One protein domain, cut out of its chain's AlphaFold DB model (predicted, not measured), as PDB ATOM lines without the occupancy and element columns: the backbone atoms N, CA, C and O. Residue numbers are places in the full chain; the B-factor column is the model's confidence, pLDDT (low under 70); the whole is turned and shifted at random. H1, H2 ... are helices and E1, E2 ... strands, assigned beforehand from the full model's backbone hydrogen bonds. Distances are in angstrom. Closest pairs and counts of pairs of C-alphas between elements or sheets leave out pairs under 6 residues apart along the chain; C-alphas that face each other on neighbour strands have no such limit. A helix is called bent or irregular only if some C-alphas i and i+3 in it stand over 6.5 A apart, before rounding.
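AT A GLANCE: This is residues 138 to 234 of the 418 residues of an uncharacterized protein of Methanobrevibacter sp (UniProt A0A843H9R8). Two long helices, H1 and H4, run side by side in opposite ways as a stalk, and the chain between them makes a small, loose head at the stalk's far end. In this head, H2 folds back toward the stalk over E1, the short helix H3 lies at the tip, and the short strands E1 and E2 lie between the tip and the stalk, meeting only at a point. The printed part has 97 residues with four named helices and two named strands, in the order H1, E1, H2, H3, E2, H4, and its class is mostly helix. It is an extended rod, with a radius of gyration of the C-alphas of 19.5 A and spans of 65 by 23 by 22 A.

IN THESE COORDINATES: H1, residues 138 to 159, begins at C-alpha 138 at (124.317, 120.009, 149.188) and is 31.6 A long from first to last C-alpha. E1 is residues 164 to 166, 6.5 A. H2, residues 171 to 185, is 20.9 A long and begins at C-alpha 171 at (101.539, 165.273, 159.759). H3 is residues 195 to 200, 9.1 A, and E2 is residues 203 to 205, 6.1 A. H4, residues 209 to 232, is the longest helix at 36.1 A and ends at C-alpha 232 at (126.988, 118.855, 141.091). H4 is irregular, but only just: C-alphas 209 and 212 are 6.51 A apart.

HOW THE PARTS SIT: H1 and H4 touch at a shallow tilt of 14 degrees, opposite ways; their closest C-alphas, those of Ile 153 and Ile 215, are 6.2 A apart. H1 and H2 are close but not clearly touching, with the closest C-alphas, those of Ile 158 and Tyr 185, 7.3 A apart; their tilt is steep, 54 degrees, and they run opposite ways. The closest C-alphas of E1 and H2, those of Phe 166 and Gly 177, are 6.2 A apart. E1 and E2 meet only at a point, where C-alphas 164 and 205 face each other at 5.2 A. H2 and H3 are close but not clearly touching, about perpendicular at 82 degrees, with C-alphas 173 and 197 the closest at 7.4 A. Among the pairs that are apart are H2 and H4, and H3 and H4. Every O i to N i+4 pair is within hydrogen-bond range in H1 and H2, against 1 of 2 in H3 and 16 of 20 in H4.

THE WHOLE: The two C-alphas farthest apart, those of Asp 196 and Gly 234, are 65.0 A apart, while the first and last printed C-alphas are 12.9 A apart. The printed part has no cut and no long link; the link from H2 to H3, nine residues, is short, and the other links are tight. The mean pLDDT of the printed part is 75.3, and 33 residues are under 70: 162 to 168, 187, and 189 to 213.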
ATOM      1  N   LEU A 138     124.430 119.441 150.531       88.81
ATOM      2  CA  LEU A 138     124.317 120.009 149.188       88.81
ATOM      3  C   LEU A 138     122.905 120.556 148.934       88.81
ATOM      4  O   LEU A 138     122.738 121.688 148.466       88.81
ATOM      5  N   ILE A 139     121.875 119.775 149.274       91.31
ATOM      6  CA  ILE A 139     120.472 120.167 149.105       91.31
ATOM      7  C   ILE A 139     120.127 121.347 150.022       91.31
ATOM      8  O   ILE A 139     119.486 122.299 149.579       91.31
ATOM      9  N   SER A 140     120.566 121.316 151.281       91.56
ATOM     10  CA  SER A 140     120.320 122.359 152.283       91.56
ATOM     11  C   SER A 140     120.973 123.691 151.905       91.56
ATOM     12  O   SER A 140     120.322 124.743 151.931       91.56
ATOM     13  N   GLN A 141     122.237 123.661 151.473       91.75
ATOM     14  CA  GLN A 141     122.952 124.849 151.004       91.75
ATOM     15  C   GLN A 141     122.277 125.438 149.763       91.75
ATOM     16  O   GLN A 141     121.984 126.634 149.722       91.75
ATOM     17  N   THR A 142     121.936 124.596 148.786       93.31
ATOM     18  CA  THR A 142     121.245 125.030 147.563       93.31
ATOM     19  C   THR A 142     119.866 125.617 147.871       93.31
ATOM     20  O   THR A 142     119.527 126.695 147.382       93.31
ATOM     21  N   ALA A 143     119.068 124.956 148.714       94.69
ATOM     22  CA  ALA A 143     117.749 125.436 149.118       94.69
ATOM     23  C   ALA A 143     117.826 126.792 149.834       94.69
ATOM     24  O   ALA A 143     116.993 127.664 149.585       94.69
ATOM     25  N   THR A 144     118.847 126.989 150.674       94.94
ATOM     26  CA  THR A 144     119.128 128.269 151.341       94.94
ATOM     27  C   THR A 144     119.401 129.376 150.325       94.94
ATOM     28  O   THR A 144     118.749 130.419 150.362       94.94
ATOM     29  N   LEU A 145     120.294 129.128 149.361       94.81
ATOM     30  CA  LEU A 145     120.633 130.099 148.315       94.81
ATOM     31  C   LEU A 145     119.422 130.461 147.439       94.81
ATOM     32  O   LEU A 145     119.210 131.634 147.124       94.81
ATOM     33  N   LEU A 146     118.598 129.473 147.074       94.69
ATOM     34  CA  LEU A 146     117.370 129.698 146.305       94.69
ATOM     35  C   LEU A 146     116.334 130.504 147.099       94.69
ATOM     36  O   LEU A 146     115.713 131.413 146.541       94.69
ATOM     37  N   ALA A 147     116.172 130.206 148.392       93.62
ATOM     38  CA  ALA A 147     115.266 130.927 149.279       93.62
ATOM     39  C   ALA A 147     115.674 132.403 149.442       93.62
ATOM     40  O   ALA A 147     114.837 133.296 149.300       93.62
ATOM     41  N   ASP A 148     116.959 132.688 149.657       91.62
ATOM     42  CA  ASP A 148     117.452 134.068 149.759       91.62
ATOM     43  C   ASP A 148     117.313 134.834 148.438       91.62
ATOM     44  O   ASP A 148     116.932 136.015 148.410       91.62
ATOM     45  N   ASN A 149     117.577 134.162 147.316       92.88
ATOM     46  CA  ASN A 149     117.465 134.766 145.997       92.88
ATOM     47  C   ASN A 149     116.005 135.114 145.647       92.88
ATOM     48  O   ASN A 149     115.745 136.238 145.212       92.88
ATOM     49  N   ILE A 150     115.033 134.228 145.907       90.88
ATOM     50  CA  ILE A 150     113.619 134.526 145.616       90.88
ATOM     51  C   ILE A 150     113.073 135.662 146.492       90.88
ATOM     52  O   ILE A 150     112.313 136.512 146.011       90.88
ATOM     53  N   ILE A 151     113.512 135.742 147.754       89.25
ATOM     54  CA  ILE A 151     113.189 136.864 148.643       89.25
ATOM     55  C   ILE A 151     113.753 138.161 148.059       89.25
ATOM     56  O   ILE A 151     113.036 139.159 147.971       89.25
ATOM     57  N   SER A 152     115.002 138.137 147.589       88.81
ATOM     58  CA  SER A 152     115.655 139.288 146.958       88.81
ATOM     59  C   SER A 152     114.937 139.740 145.685       88.81
ATOM     60  O   SER A 152     114.702 140.939 145.515       88.81
ATOM     61  N   ILE A 153     114.509 138.803 144.831       88.62
ATOM     62  CA  ILE A 153     113.696 139.089 143.639       88.62
ATOM     63  C   ILE A 153     112.403 139.795 144.044       88.62
ATOM     64  O   ILE A 153     112.076 140.848 143.498       88.62
ATOM     65  N   ASN A 154     111.678 139.261 145.027       85.81
ATOM     66  CA  ASN A 154     110.407 139.832 145.465       85.81
ATOM     67  C   ASN A 154     110.591 141.222 146.106       85.81
ATOM     68  O   ASN A 154     109.865 142.165 145.789       85.81
ATOM     69  N   CYS A 155     111.614 141.396 146.947       82.44
ATOM     70  CA  CYS A 155     111.983 142.696 147.504       82.44
ATOM     71  C   CYS A 155     112.314 143.711 146.403       82.44
ATOM     72  O   CYS A 155     111.836 144.845 146.452       82.44
ATOM     73  N   ASN A 156     113.074 143.310 145.382       82.88
ATOM     74  CA  ASN A 156     113.396 144.175 144.254       82.88
ATOM     75  C   ASN A 156     112.141 144.537 143.437       82.88
ATOM     76  O   ASN A 156     111.901 145.711 143.163       82.88
ATOM     77  N   GLN A 157     111.269 143.565 143.154       80.19
ATOM     78  CA  GLN A 157     109.981 143.780 142.482       80.19
ATOM     79  C   GLN A 157     109.039 144.720 143.246       80.19
ATOM     80  O   GLN A 157     108.218 145.409 142.638       80.19
ATOM     81  N   ILE A 158     109.100 144.732 144.577       77.62
ATOM     82  CA  ILE A 158     108.354 145.678 145.410       77.62
ATOM     83  C   ILE A 158     108.989 147.066 145.317       77.62
ATOM     84  O   ILE A 158     108.281 148.051 145.097       77.62
ATOM     85  N   ASN A 159     110.312 147.144 145.454       75.38
ATOM     86  CA  ASN A 159     111.052 148.402 145.436       75.38
ATOM     87  C   ASN A 159     110.953 149.109 144.081       75.38
ATOM     88  O   ASN A 159     110.803 150.327 144.047       75.38
ATOM     89  N   SER A 160     110.933 148.367 142.971       75.75
ATOM     90  CA  SER A 160     110.775 148.927 141.624       75.75
ATOM     91  C   SER A 160     109.421 149.613 141.405       75.75
ATOM     92  O   SER A 160     109.301 150.488 140.547       75.75
ATOM     93  N   ARG A 161     108.399 149.290 142.214       71.81
ATOM     94  CA  ARG A 161     107.102 149.989 142.189       71.81
ATOM     95  C   ARG A 161     107.157 151.348 142.871       71.81
ATOM     96  O   ARG A 161     106.300 152.179 142.578       71.81
ATOM     97  N   VAL A 162     108.098 151.579 143.787       67.12
ATOM     98  CA  VAL A 162     108.252 152.850 144.507       67.12
ATOM     99  C   VAL A 162     109.175 153.753 143.695       67.12
ATOM    100  O   VAL A 162     110.393 153.710 143.813       67.12
ATOM    101  N   THR A 163     108.587 154.576 142.834       63.09
ATOM    102  CA  THR A 163     109.335 155.445 141.911       63.09
ATOM    103  C   THR A 163     109.657 156.824 142.495       63.09
ATOM    104  O   THR A 163     110.467 157.567 141.939       63.09
ATOM    105  N   THR A 164     109.028 157.186 143.614       63.09
ATOM    106  CA  THR A 164     109.053 158.542 144.169       63.09
ATOM    107  C   THR A 164     109.032 158.526 145.693       63.09
ATOM    108  O   THR A 164     108.271 157.782 146.315       63.09
ATOM    109  N   PHE A 165     109.861 159.375 146.307       63.47
ATOM    110  CA  PHE A 165     109.782 159.662 147.738       63.47
ATOM    111  C   PHE A 165     108.951 160.923 147.969       63.47
ATOM    112  O   PHE A 165     109.143 161.938 147.301       63.47
ATOM    113  N   PHE A 166     108.037 160.851 148.934       65.81
ATOM    114  CA  PHE A 166     107.217 161.978 149.361       65.81
ATOM    115  C   PHE A 166     107.883 162.661 150.557       65.81
ATOM    116  O   PHE A 166     108.007 162.056 151.620       65.81
ATOM    117  N   THR A 167     108.285 163.921 150.410       65.62
ATOM    118  CA  THR A 167     108.645 164.765 151.558       65.62
ATOM    119  C   THR A 167     107.406 165.516 152.033       65.62
ATOM    120  O   THR A 167     106.687 166.091 151.216       65.62
ATOM    121  N   ALA A 168     107.147 165.506 153.339       69.06
ATOM    122  CA  ALA A 168     105.984 166.144 153.946       69.06
ATOM    123  C   ALA A 168     106.419 167.074 155.086       69.06
ATOM    124  O   ALA A 168     107.167 166.654 155.965       69.06
ATOM    125  N   ASP A 169     105.893 168.300 155.097       73.69
ATOM    126  CA  ASP A 169     106.187 169.310 156.128       73.69
ATOM    127  C   ASP A 169     105.168 169.278 157.286       73.69
ATOM    128  O   ASP A 169     105.363 169.901 158.328       73.69
ATOM    129  N   SER A 170     104.048 168.565 157.113       79.00
ATOM    130  CA  SER A 170     102.956 168.451 158.087       79.00
ATOM    131  C   SER A 170     102.474 167.004 158.232       79.00
ATOM    132  O   SER A 170     102.402 166.257 157.258       79.00
ATOM    133  N   GLU A 171     102.049 166.618 159.438       79.06
ATOM    134  CA  GLU A 171     101.539 165.273 159.759       79.06
ATOM    135  C   GLU A 171     100.364 164.844 158.858       79.06
ATOM    136  O   GLU A 171     100.288 163.700 158.412       79.06
ATOM    137  N   SER A 172      99.488 165.784 158.481       76.44
ATOM    138  CA  SER A 172      98.380 165.502 157.554       76.44
ATOM    139  C   SER A 172      98.858 165.140 156.140       76.44
ATOM    140  O   SER A 172      98.205 164.362 155.447       76.44
ATOM    141  N   GLN A 173     100.001 165.684 155.709       71.31
ATOM    142  CA  GLN A 173     100.616 165.365 154.419       71.31
ATOM    143  C   GLN A 173     101.330 164.006 154.469       71.31
ATOM    144  O   GLN A 173     101.235 163.237 153.513       71.31
ATOM    145  N   ALA A 174     101.960 163.668 155.599       76.56
ATOM    146  CA  ALA A 174     102.592 162.364 155.807       76.56
ATOM    147  C   ALA A 174     101.571 161.211 155.739       76.56
ATOM    148  O   ALA A 174     101.798 160.226 155.041       76.56
ATOM    149  N   ILE A 175     100.398 161.369 156.369       80.12
ATOM    150  CA  ILE A 175      99.304 160.376 156.316       80.12
ATOM    151  C   ILE A 175      98.764 160.207 154.884       80.12
ATOM    152  O   ILE A 175      98.426 159.096 154.455       80.12
ATOM    153  N   ALA A 176      98.688 161.299 154.116       74.19
ATOM    154  CA  ALA A 176      98.290 161.250 152.712       74.19
ATOM    155  C   ALA A 176      99.324 160.492 151.857       74.19
ATOM    156  O   ALA A 176      98.938 159.613 151.087       74.19
ATOM    157  N   GLY A 177     100.621 160.765 152.052       74.81
ATOM    158  CA  GLY A 177     101.722 160.046 151.402       74.81
ATOM    159  C   GLY A 177     101.742 158.552 151.745       74.81
ATOM    160  O   GLY A 177     101.828 157.714 150.852       74.81
ATOM    161  N   GLU A 178     101.546 158.193 153.015       79.00
ATOM    162  CA  GLU A 178     101.453 156.794 153.455       79.00
ATOM    163  C   GLU A 178     100.267 156.069 152.795       79.00
ATOM    164  O   GLU A 178     100.369 154.913 152.385       79.00
ATOM    165  N   THR A 179      99.129 156.752 152.641       78.62
ATOM    166  CA  THR A 179      97.947 156.190 151.970       78.62
ATOM    167  C   THR A 179      98.190 155.968 150.477       78.62
ATOM    168  O   THR A 179      97.713 154.973 149.924       78.62
ATOM    169  N   ILE A 180      98.934 156.866 149.825       74.69
ATOM    170  CA  ILE A 180      99.348 156.720 148.425       74.69
ATOM    171  C   ILE A 180     100.283 155.515 148.280       74.69
ATOM    172  O   ILE A 180      99.970 154.612 147.505       74.69
ATOM    173  N   LEU A 181     101.336 155.428 149.098       75.75
ATOM    174  CA  LEU A 181     102.276 154.301 149.095       75.75
ATOM    175  C   LEU A 181     101.573 152.960 149.362       75.75
ATOM    176  O   LEU A 181     101.837 151.977 148.675       75.75
ATOM    177  N   LYS A 182     100.606 152.915 150.290       77.50
ATOM    178  CA  LYS A 182      99.791 151.714 150.556       77.50
ATOM    179  C   LYS A 182      98.949 151.288 149.353       77.50
ATOM    180  O   LYS A 182      98.839 150.094 149.073       77.50
ATOM    181  N   LYS A 183      98.330 152.240 148.648       73.75
ATOM    182  CA  LYS A 183      97.534 151.947 147.444       73.75
ATOM    183  C   LYS A 183      98.420 151.521 146.274       73.75
ATOM    184  O   LYS A 183      98.057 150.575 145.582       73.75
ATOM    185  N   GLN A 184      99.585 152.146 146.121       72.19
ATOM    186  CA  GLN A 184     100.598 151.803 145.124       72.19
ATOM    187  C   GLN A 184     101.172 150.400 145.359       72.19
ATOM    188  O   GLN A 184     101.193 149.588 144.437       72.19
ATOM    189  N   TYR A 185     101.508 150.054 146.605       70.56
ATOM    190  CA  TYR A 185     101.919 148.699 146.989       70.56
ATOM    191  C   TYR A 185     100.838 147.652 146.674       70.56
ATOM    192  O   TYR A 185     101.131 146.575 146.155       70.56
ATOM    193  N   ALA A 186      99.568 147.987 146.929       73.06
ATOM    194  CA  ALA A 186      98.421 147.130 146.634       73.06
ATOM    195  C   ALA A 186      98.011 147.100 145.145       73.06
ATOM    196  O   ALA A 186      97.029 146.431 144.819       73.06
ATOM    197  N   GLY A 187      98.699 147.832 144.259       66.25
ATOM    198  CA  GLY A 187      98.370 147.917 142.831       66.25
ATOM    199  C   GLY A 187      97.022 148.587 142.533       66.25
ATOM    200  O   GLY A 187      96.426 148.334 141.489       66.25
ATOM    201  N   LYS A 188      96.496 149.407 143.453       71.88
ATOM    202  CA  LYS A 188      95.205 150.090 143.295       71.88
ATOM    203  C   LYS A 188      95.409 151.515 142.773       71.88
ATOM    204  O   LYS A 188      96.283 152.215 143.288       71.88
ATOM    205  N   PRO A 189      94.565 151.995 141.837       63.66
ATOM    206  CA  PRO A 189      94.629 153.380 141.389       63.66
ATOM    207  C   PRO A 189      94.386 154.333 142.569       63.66
ATOM    208  O   PRO A 189      93.523 154.096 143.423       63.66
ATOM    209  N   TYR A 190      95.151 155.422 142.626       65.25
ATOM    210  CA  TYR A 190      94.973 156.492 143.603       65.25
ATOM    211  C   TYR A 190      94.818 157.836 142.888       65.25
ATOM    212  O   TYR A 190      95.454 158.093 141.873       65.25
ATOM    213  N   GLN A 191      93.947 158.691 143.424       57.69
ATOM    214  CA  GLN A 191      93.699 160.039 142.918       57.69
ATOM    215  C   GLN A 191      94.012 161.039 144.027       57.69
ATOM    216  O   GLN A 191      93.540 160.885 145.158       57.69
ATOM    217  N   ILE A 192      94.799 162.061 143.706       60.72
ATOM    218  CA  ILE A 192      95.062 163.196 144.593       60.72
ATOM    219  C   ILE A 192      94.020 164.266 144.254       60.72
ATOM    220  O   ILE A 192      93.990 164.769 143.137       60.72
ATOM    221  N   ILE A 193      93.114 164.558 145.192       56.09
ATOM    222  CA  ILE A 193      91.940 165.424 144.948       56.09
ATOM    223  C   ILE A 193      92.207 166.893 145.328       56.09
ATOM    224  O   ILE A 193      91.423 167.766 144.968       56.09
ATOM    225  N   ARG A 194      93.305 167.212 146.030       57.62
ATOM    226  CA  ARG A 194      93.589 168.598 146.440       57.62
ATOM    227  C   ARG A 194      94.802 169.201 145.730       57.62
ATOM    228  O   ARG A 194      95.880 168.614 145.738       57.62
ATOM    229  N   GLN A 195      94.609 170.398 145.176       55.38
ATOM    230  CA  GLN A 195      95.620 171.184 144.458       55.38
ATOM    231  C   GLN A 195      96.778 171.642 145.373       55.38
ATOM    232  O   GLN A 195      97.928 171.662 144.953       55.38
ATOM    233  N   ASP A 196      96.484 171.937 146.646       58.41
ATOM    234  CA  ASP A 196      97.442 172.403 147.665       58.41
ATOM    235  C   ASP A 196      98.466 171.336 148.095       58.41
ATOM    236  O   ASP A 196      99.559 171.666 148.557       58.41
ATOM    237  N   LEU A 197      98.119 170.055 147.945       58.00
ATOM    238  CA  LEU A 197      99.012 168.920 148.171       58.00
ATOM    239  C   LEU A 197      99.963 168.705 146.991       58.00
ATOM    240  O   LEU A 197     101.108 168.332 147.209       58.00
ATOM    241  N   ILE A 198      99.519 168.970 145.761       58.88
ATOM    242  CA  ILE A 198     100.336 168.790 144.550       58.88
ATOM    243  C   ILE A 198     101.504 169.785 144.533       58.88
ATOM    244  O   ILE A 198     102.617 169.410 144.189       58.88
ATOM    245  N   GLU A 199     101.274 171.032 144.955       58.09
ATOM    246  CA  GLU A 199     102.301 172.089 144.962       58.09
ATOM    247  C   GLU A 199     103.308 171.976 146.120       58.09
ATOM    248  O   GLU A 199     104.407 172.519 146.032       58.09
ATOM    249  N   LYS A 200     102.946 171.293 147.217       53.59
ATOM    250  CA  LYS A 200     103.784 171.173 148.428       53.59
ATOM    251  C   LYS A 200     104.498 169.834 148.568       53.59
ATOM    252  O   LYS A 200     105.375 169.699 149.414       53.59
ATOM    253  N   ILE A 201     104.121 168.841 147.775       55.19
ATOM    254  CA  ILE A 201     104.826 167.566 147.721       55.19
ATOM    255  C   ILE A 201     105.955 167.721 146.700       55.19
ATOM    256  O   ILE A 201     105.722 167.673 145.494       55.19
ATOM    257  N   ASN A 202     107.188 167.887 147.178       55.75
ATOM    258  CA  ASN A 202     108.360 167.762 146.314       55.75
ATOM    259  C   ASN A 202     108.519 166.292 145.916       55.75
ATOM    260  O   ASN A 202     108.902 165.445 146.722       55.75
ATOM    261  N   VAL A 203     108.193 165.995 144.661       55.94
ATOM    262  CA  VAL A 203     108.395 164.681 144.057       55.94
ATOM    263  C   VAL A 203     109.808 164.648 143.484       55.94
ATOM    264  O   VAL A 203     110.040 165.091 142.364       55.94
ATOM    265  N   ASN A 204     110.761 164.135 144.258       58.84
ATOM    266  CA  ASN A 204     112.091 163.845 143.730       58.84
ATOM    267  C   ASN A 204     112.040 162.471 143.042       58.84
ATOM    268  O   ASN A 204     111.782 161.475 143.731       58.84
ATOM    269  N   PRO A 205     112.237 162.382 141.712       56.69
ATOM    270  CA  PRO A 205     112.315 161.091 141.048       56.69
ATOM    271  C   PRO A 205     113.546 160.358 141.579       56.69
ATOM    272  O   PRO A 205     114.667 160.865 141.512       56.69
ATOM    273  N   VAL A 206     113.340 159.163 142.128       56.75
ATOM    274  CA  VAL A 206     114.456 158.253 142.384       56.75
ATOM    275  C   VAL A 206     114.956 157.816 141.017       56.75
ATOM    276  O   VAL A 206     114.149 157.537 140.136       56.75
ATOM    277  N   ASN A 207     116.269 157.797 140.804       53.88
ATOM    278  CA  ASN A 207     116.830 157.324 139.546       53.88
ATOM    279  C   ASN A 207     116.519 155.820 139.394       53.88
ATOM    280  O   ASN A 207     117.231 154.971 139.923       53.88
ATOM    281  N   THR A 208     115.407 155.491 138.734       54.50
ATOM    282  CA  THR A 208     114.857 154.132 138.595       54.50
ATOM    283  C   THR A 208     115.574 153.294 137.538       54.50
ATOM    284  O   THR A 208     115.274 152.109 137.404       54.50
ATOM    285  N   ALA A 209     116.544 153.867 136.817       52.84
ATOM    286  CA  ALA A 209     117.284 153.181 135.759       52.84
ATOM    287  C   ALA A 209     118.034 151.925 136.254       52.84
ATOM    288  O   ALA A 209     118.195 150.982 135.490       52.84
ATOM    289  N   ALA A 210     118.423 151.871 137.535       54.38
ATOM    290  CA  ALA A 210     119.102 150.716 138.130       54.38
ATOM    291  C   ALA A 210     118.152 149.605 138.633       54.38
ATOM    292  O   ALA A 210     118.606 148.519 138.969       54.38
ATOM    293  N   ALA A 211     116.838 149.841 138.729       54.75
ATOM    294  CA  ALA A 211     115.915 148.854 139.306       54.75
ATOM    295  C   ALA A 211     115.552 147.723 138.325       54.75
ATOM    296  O   ALA A 211     115.279 146.607 138.755       54.75
ATOM    297  N   GLY A 212     115.556 147.998 137.014       58.59
ATOM    298  CA  GLY A 212     115.226 147.010 135.981       58.59
ATOM    299  C   GLY A 212     116.344 145.999 135.705       58.59
ATOM    300  O   GLY A 212     116.050 144.819 135.548       58.59
ATOM    301  N   SER A 213     117.612 146.434 135.694       62.66
ATOM    302  CA  SER A 213     118.774 145.556 135.453       62.66
ATOM    303  C   SER A 213     118.941 144.505 136.551       62.66
ATOM    304  O   SER A 213     119.150 143.330 136.264       62.66
ATOM    305  N   ASN A 214     118.734 144.909 137.806       74.62
ATOM    306  CA  ASN A 214     118.957 144.051 138.966       74.62
ATOM    307  C   ASN A 214     117.982 142.860 139.034       74.62
ATOM    308  O   ASN A 214     118.319 141.836 139.616       74.62
ATOM    309  N   ILE A 215     116.765 142.964 138.476       83.38
ATOM    310  CA  ILE A 215     115.809 141.838 138.474       83.38
ATOM    311  C   ILE A 215     116.266 140.755 137.498       83.38
ATOM    312  O   ILE A 215     116.216 139.578 137.844       83.38
ATOM    313  N   THR A 216     116.720 141.140 136.304       86.06
ATOM    314  CA  THR A 216     117.229 140.190 135.305       86.06
ATOM    315  C   THR A 216     118.445 139.442 135.842       86.06
ATOM    316  O   THR A 216     118.453 138.216 135.803       86.06
ATOM    317  N   GLU A 217     119.404 140.155 136.440       87.00
ATOM    318  CA  GLU A 217     120.591 139.554 137.069       87.00
ATOM    319  C   GLU A 217     120.221 138.562 138.186       87.00
ATOM    320  O   GLU A 217     120.805 137.486 138.293       87.00
ATOM    321  N   LEU A 218     119.209 138.880 139.005       89.56
ATOM    322  CA  LEU A 218     118.747 137.976 140.063       89.56
ATOM    323  C   LEU A 218     118.055 136.719 139.516       89.56
ATOM    324  O   LEU A 218     118.222 135.650 140.101       89.56
ATOM    325  N   VAL A 219     117.298 136.830 138.419       90.12
ATOM    326  CA  VAL A 219     116.662 135.682 137.743       90.12
ATOM    327  C   VAL A 219     117.711 134.798 137.066       90.12
ATOM    328  O   VAL A 219     117.627 133.573 137.133       90.12
ATOM    329  N   GLU A 220     118.720 135.406 136.452       89.31
ATOM    330  CA  GLU A 220     119.877 134.702 135.901       89.31
ATOM    331  C   GLU A 220     120.637 133.939 136.993       89.31
ATOM    332  O   GLU A 220     120.900 132.747 136.833       89.31
ATOM    333  N   LEU A 221     120.893 134.580 138.138       90.94
ATOM    334  CA  LEU A 221     121.482 133.931 139.310       90.94
ATOM    335  C   LEU A 221     120.611 132.777 139.827       90.94
ATOM    336  O   LEU A 221     121.144 131.737 140.203       90.94
ATOM    337  N   HIS A 222     119.281 132.923 139.821       92.38
ATOM    338  CA  HIS A 222     118.364 131.857 140.228       92.38
ATOM    339  C   HIS A 222     118.551 130.594 139.381       92.38
ATOM    340  O   HIS A 222     118.730 129.499 139.912       92.38
ATOM    341  N   ASN A 223     118.552 130.759 138.056       89.56
ATOM    342  CA  ASN A 223     118.746 129.653 137.122       89.56
ATOM    343  C   ASN A 223     120.151 129.055 137.246       89.56
ATOM    344  O   ASN A 223     120.291 127.837 137.207       89.56
ATOM    345  N   TYR A 224     121.164 129.897 137.460       90.25
ATOM    346  CA  TYR A 224     122.535 129.449 137.682       90.25
ATOM    347  C   TYR A 224     122.667 128.571 138.935       90.25
ATOM    348  O   TYR A 224     123.305 127.526 138.870       90.25
ATOM    349  N   ILE A 225     122.035 128.939 140.059       91.31
ATOM    350  CA  ILE A 225     122.048 128.118 141.287       91.31
ATOM    351  C   ILE A 225     121.401 126.751 141.027       91.31
ATOM    352  O   ILE A 225     121.950 125.724 141.424       91.31
ATOM    353  N   ILE A 226     120.256 126.723 140.334       90.19
ATOM    354  CA  ILE A 226     119.574 125.469 139.975       90.19
ATOM    355  C   ILE A 226     120.474 124.597 139.095       90.19
ATOM    356  O   ILE A 226     120.601 123.397 139.334       90.19
ATOM    357  N   ALA A 227     121.102 125.189 138.086       86.75
ATOM    358  CA  ALA A 227     121.959 124.457 137.175       86.75
ATOM    359  C   ALA A 227     123.226 123.936 137.851       86.75
ATOM    360  O   ALA A 227     123.593 122.791 137.625       86.75
ATOM    361  N   ASN A 228     123.850 124.733 138.721       86.75
ATOM    362  CA  ASN A 228     125.011 124.317 139.501       86.75
ATOM    363  C   ASN A 228     124.683 123.121 140.411       86.75
ATOM    364  O   ASN A 228     125.482 122.193 140.516       86.75
ATOM    365  N   PHE A 229     123.484 123.091 141.003       88.69
ATOM    366  CA  PHE A 229     123.019 121.932 141.763       88.69
ATOM    367  C   PHE A 229     122.897 120.679 140.890       88.69
ATOM    368  O   PHE A 229     123.448 119.641 141.244       88.69
ATOM    369  N   PHE A 230     122.214 120.775 139.742       85.38
ATOM    370  CA  PHE A 230     122.072 119.639 138.822       85.38
ATOM    371  C   PHE A 230     123.428 119.164 138.295       85.38
ATOM    372  O   PHE A 230     123.691 117.967 138.280       85.38
ATOM    373  N   GLN A 231     124.320 120.100 137.986       82.19
ATOM    374  CA  GLN A 231     125.691 119.820 137.589       82.19
ATOM    375  C   GLN A 231     126.458 119.069 138.688       82.19
ATOM    376  O   GLN A 231     127.129 118.084 138.405       82.19
ATOM    377  N   SER A 232     126.313 119.486 139.949       81.12
ATOM    378  CA  SER A 232     126.988 118.855 141.091       81.12
ATOM    379  C   SER A 232     126.537 117.414 141.331       81.12
ATOM    380  O   SER A 232     127.335 116.604 141.783       81.12
ATOM    381  N   ILE A 233     125.279 117.086 141.021       81.50
ATOM    382  CA  ILE A 233     124.765 115.711 141.118       81.50
ATOM    383  C   ILE A 233     124.972 114.899 139.834       81.50
ATOM    384  O   ILE A 233     124.588 113.738 139.806       81.50
ATOM    385  N   GLY A 234     125.532 115.485 138.772       76.75
ATOM    386  CA  GLY A 234     125.789 114.795 137.506       76.75
ATOM    387  C   GLY A 234     124.646 114.802 136.488       76.75
ATOM    388  O   GLY A 234     124.667 114.036 135.531       76.75
TER     389      GLY A 234